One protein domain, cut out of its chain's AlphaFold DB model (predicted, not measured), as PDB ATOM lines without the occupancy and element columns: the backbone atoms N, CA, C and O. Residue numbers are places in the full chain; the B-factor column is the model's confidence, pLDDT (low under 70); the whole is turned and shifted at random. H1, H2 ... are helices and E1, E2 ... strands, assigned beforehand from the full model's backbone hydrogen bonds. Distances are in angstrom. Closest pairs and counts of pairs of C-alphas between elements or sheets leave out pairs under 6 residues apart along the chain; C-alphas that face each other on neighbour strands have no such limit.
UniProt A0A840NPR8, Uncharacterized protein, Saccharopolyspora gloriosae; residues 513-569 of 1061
ATOM      1  N   LEU A 513      26.903 -99.758  57.978       83.56
ATOM      2  CA  LEU A 513      27.927 -99.323  58.932       83.56
ATOM      3  C   LEU A 513      27.599 -99.690  60.389       83.56
ATOM      4  O   LEU A 513      28.463 -99.557  61.251       83.56
ATOM      5  N   GLY A 514      26.395-100.205  60.658       78.62
ATOM      6  CA  GLY A 514      25.992-100.693  61.977       78.62
ATOM      7  C   GLY A 514      25.632 -99.602  62.989       78.62
ATOM      8  O   GLY A 514      25.630 -99.898  64.181       78.62
ATOM      9  N   VAL A 515      25.326 -98.383  62.527       82.50
ATOM     10  CA  VAL A 515      24.757 -97.310  63.365       82.50
ATOM     11  C   VAL A 515      23.389 -97.769  63.870       82.50
ATOM     12  O   VAL A 515      22.590 -98.299  63.089       82.50
ATOM     13  N   ASP A 516      23.104 -97.602  65.162       76.56
ATOM     14  CA  ASP A 516      21.891 -98.171  65.738       76.56
ATOM     15  C   ASP A 516      20.653 -97.371  65.299       76.56
ATOM     16  O   ASP A 516      20.610 -96.139  65.317       76.56
ATOM     17  N   GLY A 517      19.594 -98.091  64.927       75.62
ATOM     18  CA  GLY A 517      18.307 -97.525  64.530       75.62
ATOM     19  C   GLY A 517      17.548 -96.796  65.648       75.62
ATOM     20  O   GLY A 517      16.403 -96.401  65.421       75.62
ATOM     21  N   HIS A 518      18.123 -96.611  66.841       77.19
ATOM     22  CA  HIS A 518      17.639 -95.634  67.823       77.19
ATOM     23  C   HIS A 518      18.423 -94.311  67.846       77.19
ATOM     24  O   HIS A 518      17.833 -93.323  68.262       77.19
ATOM     25  N   GLU A 519      19.665 -94.253  67.350       79.38
ATOM     26  CA  GLU A 519      20.485 -93.025  67.347       79.38
ATOM     27  C   GLU A 519      19.971 -91.971  66.341       79.38
ATOM     28  O   GLU A 519      20.252 -90.780  66.489       79.38
ATOM     29  N   TYR A 520      19.198 -92.387  65.325       87.19
ATOM     30  CA  TYR A 520      18.761 -91.510  64.231       87.19
ATOM     31  C   TYR A 520      17.322 -91.713  63.734       87.19
ATOM     32  O   TYR A 520      16.708 -92.775  63.884       87.19
ATOM     33  N   ARG A 521      16.787 -90.688  63.062       84.88
ATOM     34  CA  ARG A 521      15.521 -90.711  62.309       84.88
ATOM     35  C   ARG A 521      15.677 -90.002  60.966       84.88
ATOM     36  O   ARG A 521      16.443 -89.054  60.831       84.88
ATOM     37  N   ILE A 522      14.891 -90.436  59.985       87.12
ATOM     38  CA  ILE A 522      14.745 -89.775  58.683       87.12
ATOM     39  C   ILE A 522      13.246 -89.528  58.467       87.12
ATOM     40  O   ILE A 522      12.426 -90.411  58.732       87.12
ATOM     41  N   GLY A 523      12.875 -88.314  58.058       77.19
ATOM     42  CA  GLY A 523      11.494 -87.905  57.775       77.19
ATOM     43  C   GLY A 523      10.548 -87.843  58.987       77.19
ATOM     44  O   GLY A 523       9.347 -87.658  58.809       77.19
ATOM     45  N   SER A 524      11.047 -88.015  60.215       71.31
ATOM     46  CA  SER A 524      10.237 -88.001  61.443       71.31
ATOM     47  C   SER A 524      11.018 -87.430  62.627       71.31
ATOM     48  O   SER A 524      12.160 -87.810  62.857       71.31
ATOM     49  N   HIS A 525      10.407 -86.501  63.367       76.06
ATOM     50  CA  HIS A 525      11.037 -85.843  64.514       76.06
ATOM     51  C   HIS A 525      10.956 -86.725  65.769       76.06
ATOM     52  O   HIS A 525       9.899 -87.267  66.096       76.06
ATOM     53  N   SER A 526      12.057 -86.794  66.512       72.12
ATOM     54  CA  SER A 526      12.220 -87.449  67.813       72.12
ATOM     55  C   SER A 526      13.093 -86.542  68.681       72.12
ATOM     56  O   SER A 526      13.959 -85.866  68.142       72.12
ATOM     57  N   ALA A 527      12.866 -86.485  69.995       62.00
ATOM     58  CA  ALA A 527      13.785 -85.762  70.886       62.00
ATOM     59  C   ALA A 527      15.040 -86.610  71.166       62.00
ATOM     60  O   ALA A 527      16.157 -86.115  71.187       62.00
ATOM     61  N   ASP A 528      14.833 -87.919  71.299       66.38
ATOM     62  CA  ASP A 528      15.816 -88.900  71.762       66.38
ATOM     63  C   ASP A 528      16.796 -89.385  70.659       66.38
ATOM     64  O   ASP A 528      17.431 -90.423  70.827       66.38
ATOM     65  N   ALA A 529      16.855 -88.717  69.495       76.31
ATOM     66  CA  ALA A 529      17.618 -89.155  68.314       76.31
ATOM     67  C   ALA A 529      17.881 -88.000  67.324       76.31
ATOM     68  O   ALA A 529      17.015 -87.141  67.153       76.31
ATOM     69  N   ARG A 530      19.006 -88.019  66.586       85.50
ATOM     70  CA  ARG A 530      19.264 -87.030  65.512       85.50
ATOM     71  C   ARG A 530      18.308 -87.240  64.337       85.50
ATOM     72  O   ARG A 530      18.224 -88.344  63.794       85.50
ATOM     73  N   CYS A 531      17.601 -86.195  63.916       86.81
ATOM     74  CA  CYS A 531      16.543 -86.298  62.912       86.81
ATOM     75  C   CYS A 531      16.877 -85.505  61.646       86.81
ATOM     76  O   CYS A 531      17.026 -84.290  61.709       86.81
ATOM     77  N   LEU A 532      16.907 -86.167  60.484       89.56
ATOM     78  CA  LEU A 532      16.879 -85.495  59.179       89.56
ATOM     79  C   LEU A 532      15.424 -85.266  58.752       89.56
ATOM     80  O   LEU A 532      14.678 -86.225  58.533       89.56
ATOM     81  N   LEU A 533      15.028 -84.001  58.630       87.75
ATOM     82  CA  LEU A 533      13.667 -83.550  58.335       87.75
ATOM     83  C   LEU A 533      13.658 -82.638  57.099       87.75
ATOM     84  O   LEU A 533      14.645 -81.962  56.818       87.75
ATOM     85  N   ARG A 534      12.531 -82.594  56.380       84.19
ATOM     86  CA  ARG A 534      12.289 -81.634  55.292       84.19
ATOM     87  C   ARG A 534      11.574 -80.409  55.859       84.19
ATOM     88  O   ARG A 534      10.527 -80.563  56.486       84.19
ATOM     89  N   ASP A 535      12.132 -79.230  55.620       79.12
ATOM     90  CA  ASP A 535      11.651 -77.932  56.103       79.12
ATOM     91  C   ASP A 535      11.620 -76.959  54.912       79.12
ATOM     92  O   ASP A 535      12.586 -76.256  54.624       79.12
ATOM     93  N   GLU A 536      10.535 -77.038  54.134       63.31
ATOM     94  CA  GLU A 536      10.386 -76.434  52.798       63.31
ATOM     95  C   GLU A 536      10.831 -74.953  52.746       63.31
ATOM     96  O   GLU A 536      10.274 -74.128  53.477       63.31
ATOM     97  N   PRO A 537      11.756 -74.567  51.841       58.91
ATOM     98  CA  PRO A 537      12.237 -75.321  50.674       58.91
ATOM     99  C   PRO A 537      13.444 -76.249  50.921       58.91
ATOM    100  O   PRO A 537      13.929 -76.847  49.966       58.91
ATOM    101  N   GLY A 538      13.951 -76.356  52.152       82.38
ATOM    102  CA  GLY A 538      15.193 -77.068  52.467       82.38
ATOM    103  C   GLY A 538      15.028 -78.284  53.383       82.38
ATOM    104  O   GLY A 538      13.978 -78.929  53.470       82.38
ATOM    105  N   TRP A 539      16.117 -78.592  54.081       90.31
ATOM    106  CA  TRP A 539      16.282 -79.715  54.999       90.31
ATOM    107  C   TRP A 539      16.881 -79.228  56.310       90.31
ATOM    108  O   TRP A 539      17.659 -78.279  56.322       90.31
ATOM    109  N   VAL A 540      16.565 -79.903  57.409       88.75
ATOM    110  CA  VAL A 540      17.173 -79.647  58.715       88.75
ATOM    111  C   VAL A 540      17.631 -80.959  59.342       88.75
ATOM    112  O   VAL A 540      16.907 -81.959  59.313       88.75
ATOM    113  N   VAL A 541      18.848 -80.965  59.883       88.38
ATOM    114  CA  VAL A 541      19.353 -82.032  60.752       88.38
ATOM    115  C   VAL A 541      19.292 -81.516  62.180       88.38
ATOM    116  O   VAL A 541      19.957 -80.531  62.505       88.38
ATOM    117  N   THR A 542      18.480 -82.157  63.020       82.19
ATOM    118  CA  THR A 542      18.348 -81.749  64.420       82.19
ATOM    119  C   THR A 542      19.555 -82.183  65.242       82.19
ATOM    120  O   THR A 542      20.101 -83.275  65.035       82.19
ATOM    121  N   ALA A 543      19.914 -81.357  66.221       67.75
ATOM    122  CA  ALA A 543      20.862 -81.730  67.264       67.75
ATOM    123  C   ALA A 543      20.396 -82.997  68.015       67.75
ATOM    124  O   ALA A 543      19.196 -83.214  68.212       67.75
ATOM    125  N   GLY A 544      21.345 -83.837  68.439       60.09
ATOM    126  CA  GLY A 544      21.095 -84.832  69.489       60.09
ATOM    127  C   GLY A 544      21.078 -84.176  70.877       60.09
ATOM    128  O   GLY A 544      21.513 -83.036  71.022       60.09
ATOM    129  N   GLU A 545      20.634 -84.888  71.919       52.28
ATOM    130  CA  GLU A 545      20.575 -84.330  73.290       52.28
ATOM    131  C   GLU A 545      21.968 -83.942  73.857       52.28
ATOM    132  O   GLU A 545      22.047 -83.131  74.778       52.28
ATOM    133  N   ASP A 546      23.056 -84.438  73.249       50.28
ATOM    134  CA  ASP A 546      24.458 -84.105  73.556       50.28
ATOM    135  C   ASP A 546      25.128 -83.104  72.565       50.28
ATOM    136  O   ASP A 546      26.305 -82.781  72.733       50.28
ATOM    137  N   ASP A 547      24.436 -82.591  71.533       53.72
ATOM    138  CA  ASP A 547      25.029 -81.653  70.551       53.72
ATOM    139  C   ASP A 547      24.954 -80.180  70.989       53.72
ATOM    140  O   ASP A 547      23.878 -79.608  71.164       53.72
ATOM    141  N   LEU A 548      26.105 -79.503  71.020       48.09
ATOM    142  CA  LEU A 548      26.199 -78.064  71.313       48.09
ATOM    143  C   LEU A 548      25.856 -77.140  70.126       48.09
ATOM    144  O   LEU A 548      25.725 -75.933  70.321       48.09
ATOM    145  N   HIS A 549      25.723 -77.672  68.907       50.38
ATOM    146  CA  HIS A 549      25.632 -76.863  67.681       50.38
ATOM    147  C   HIS A 549      24.208 -76.480  67.240       50.38
ATOM    148  O   HIS A 549      24.063 -75.595  66.397       50.38
ATOM    149  N   GLY A 550      23.170 -77.078  67.835       63.88
ATOM    150  CA  GLY A 550      21.774 -76.817  67.472       63.88
ATOM    151  C   GLY A 550      21.364 -77.384  66.108       63.88
ATOM    152  O   GLY A 550      22.101 -78.145  65.482       63.88
ATOM    153  N   ASP A 551      20.157 -77.032  65.667       82.19
ATOM    154  CA  ASP A 551      19.575 -77.537  64.422       82.19
ATOM    155  C   ASP A 551      20.214 -76.862  63.197       82.19
ATOM    156  O   ASP A 551      20.265 -75.632  63.098       82.19
ATOM    157  N   LEU A 552      20.702 -77.669  62.250       84.38
ATOM    158  CA  LEU A 552      21.456 -77.201  61.086       84.38
ATOM    159  C   LEU A 552      20.644 -77.356  59.801       84.38
ATOM    160  O   LEU A 552      20.205 -78.455  59.459       84.38
ATOM    161  N   HIS A 553      20.465 -76.246  59.085       86.06
ATOM    162  CA  HIS A 553      19.684 -76.176  57.852       86.06
ATOM    163  C   HIS A 553      20.567 -76.301  56.602       86.06
ATOM    164  O   HIS A 553      21.651 -75.723  56.527       86.06
ATOM    165  N   PHE A 554      20.056 -77.012  55.600       87.06
ATOM    166  CA  PHE A 554      20.695 -77.294  54.317       87.06
ATOM    167  C   PHE A 554      19.697 -77.050  53.183       87.06
ATOM    168  O   PHE A 554      18.505 -77.311  53.327       87.06
ATOM    169  N   GLU A 555      20.175 -76.593  52.031       79.62
ATOM    170  CA  GLU A 555      19.324 -76.401  50.851       79.62
ATOM    171  C   GLU A 555      19.026 -77.735  50.141       79.62
ATOM    172  O   GLU A 555      17.912 -77.962  49.680       79.62
ATOM    173  N   HIS A 556      19.994 -78.660  50.125       84.56
ATOM    174  CA  HIS A 556      19.933 -79.902  49.349       84.56
ATOM    175  C   HIS A 556      19.941 -81.163  50.238       84.56
ATOM    176  O   HIS A 556      20.598 -81.218  51.284       84.56
ATOM    177  N   ALA A 557      19.209 -82.198  49.808       85.69
ATOM    178  CA  ALA A 557      19.009 -83.435  50.571       85.69
ATOM    179  C   ALA A 557      20.289 -84.282  50.723       85.69
ATOM    180  O   ALA A 557      20.451 -84.982  51.721       85.69
ATOM    181  N   ASP A 558      21.200 -84.220  49.750       85.88
ATOM    182  CA  ASP A 558      22.483 -84.929  49.751       85.88
ATOM    183  C   ASP A 558      23.457 -84.358  50.793       85.88
ATOM    184  O   ASP A 558      24.089 -85.119  51.524       85.88
ATOM    185  N   GLN A 559      23.516 -83.029  50.923       87.31
ATOM    186  CA  GLN A 559      24.318 -82.325  51.925       87.31
ATOM    187  C   GLN A 559      23.829 -82.654  53.339       87.31
ATOM    188  O   GLN A 559      24.620 -83.039  54.201       87.31
ATOM    189  N   ALA A 560      22.510 -82.593  53.554       88.38
ATOM    190  CA  ALA A 560      21.887 -82.943  54.828       88.38
ATOM    191  C   ALA A 560      22.083 -84.433  55.181       88.38
ATOM    192  O   ALA A 560      22.377 -84.779  56.328       88.38
ATOM    193  N   ALA A 561      21.994 -85.324  54.186       89.00
ATOM    194  CA  ALA A 561      22.275 -86.749  54.343       89.00
ATOM    195  C   ALA A 561      23.752 -87.027  54.671       89.00
ATOM    196  O   ALA A 561      24.042 -87.824  55.565       89.00
ATOM    197  N   ALA A 562      24.686 -86.358  53.991       87.06
ATOM    198  CA  ALA A 562      26.116 -86.466  54.261       87.06
ATOM    199  C   ALA A 562      26.469 -85.954  55.667       87.06
ATOM    200  O   ALA A 562      27.269 -86.584  56.361       87.06
ATOM    201  N   PHE A 563      25.832 -84.868  56.119       85.69
ATOM    202  CA  PHE A 563      26.018 -84.336  57.467       85.69
ATOM    203  C   PHE A 563      25.446 -85.261  58.554       85.69
ATOM    204  O   PHE A 563      26.132 -85.529  59.546       85.69
ATOM    205  N   LEU A 564      24.238 -85.817  58.372       85.88
ATOM    206  CA  LEU A 564      23.691 -86.801  59.317       85.88
ATOM    207  C   LEU A 564      24.562 -88.072  59.367       85.88
ATOM    208  O   LEU A 564      24.853 -88.577  60.448       85.88
ATOM    209  N   LEU A 565      25.038 -88.561  58.217       85.56
ATOM    210  CA  LEU A 565      25.963 -89.698  58.159       85.56
ATOM    211  C   LEU A 565      27.283 -89.400  58.887       85.56
ATOM    212  O   LEU A 565      27.749 -90.226  59.669       85.56
ATOM    213  N   GLY A 566      27.875 -88.226  58.651       80.12
ATOM    214  CA  GLY A 566      29.120 -87.801  59.292       80.12
ATOM    215  C   GLY A 566      28.983 -87.667  60.809       80.12
ATOM    216  O   GLY A 566      29.746 -88.282  61.548       80.12
ATOM    217  N   SER A 567      27.980 -86.921  61.277       82.88
ATOM    218  CA  SER A 567      27.739 -86.696  62.711       82.88
ATOM    219  C   SER A 567      27.447 -87.993  63.474       82.88
ATOM    220  O   SER A 567      27.993 -88.194  64.559       82.88
ATOM    221  N   LEU A 568      26.664 -88.921  62.911       85.00
ATOM    222  CA  LEU A 568      26.434 -90.234  63.530       85.00
ATOM    223  C   LEU A 568      27.717 -91.072  63.612       85.00
ATOM    224  O   LEU A 568      27.994 -91.647  64.660       85.00
ATOM    225  N   LEU A 569      28.535 -91.106  62.555       79.12
ATOM    226  CA  LEU A 569      29.799 -91.856  62.558       79.12
ATOM    227  C   LEU A 569      30.875 -91.245  63.470       79.12
ATOM    228  O   LEU A 569      31.757 -91.971  63.922       79.12
TER     229      LEU A 569
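This is residues 513 to 569 of the 1061 residues of an uncharacterized protein of Saccharopolyspora gloriosae (UniProt A0A840NPR8). Picture a small sheet of four strands with one helix, H1, laid along one of its faces, running in line with the strands; no named helix covers the other face. The two make two layers, a helix on one face of a sheet, and the helix comes last along the printed part, after E1, E2, E3 and E4. The printed part has 57 residues, and its class is mixed, helices and strands. The sheet runs E1, E2, E3, E4 and is mixed, with E1 and E2 parallel and the other neighbours antiparallel. The whole is compact, with a radius of gyration of the C-alphas of 10.4 A, and rounded, spanning 29 by 22 by 20 A.

Start at E1, residues 520 to 522, an edge strand, which is parallel to E2, residues 530 to 535, at 20 degrees; there N 521 and O 530 are 2.8 A apart, within hydrogen-bond range. E2 pairs in a staggered way, with E1 over residues 530 to 532 and with E3, residues 538 to 541, over residues 532 to 535. E2 and E3 form an antiparallel hairpin at 166 degrees, with N 533 and O 540 within hydrogen-bond range at 2.9 A. E3 and the edge strand E4, residues 552 to 554, form a second hairpin at 148 degrees, where N 539 and O 554 are 2.8 A apart, within hydrogen-bond range. E2, E3 and E4 are a meander, each strand the antiparallel neighbour of the one before. E1 is apart from E3 and E4. H1, residues 557 to 569, is on the sheet at a height over the sheet of 8.1 A. It lies over E3 and only just over E2, on which 3 of its C-alphas fall. It runs along the strands, at 2 degrees to E3 on the local plane. The closest C-alphas of E3 and H1 are those of Trp 539 and Ala 557, 6.4 A apart. In H1 every O i to N i+4 pair is within hydrogen-bond range.

Find C-alpha 520 at (18.761, -91.510, 64.231), where E1 begins its 7.1 A. E2 then covers 15.1 A, E3 10.5 A and E4 6.8 A. Look for C-alpha 557 at (19.009, -83.435, 50.571); from there H1 runs 18.2 A to C-alpha 569 at (29.799, -91.856, 62.558).

The C-alphas farthest apart are those of Gly 514 and Pro 537, at 31.0 A. The printed part has no cut. The links E2 to E3 and E4 to H1 are tight, E1 to E2 and E3 to E4 are short, and no link is long. The mean pLDDT of the printed part is 77.9, and it is under 70 at residues 527 to 528, 536 to 537 and 543 to 550.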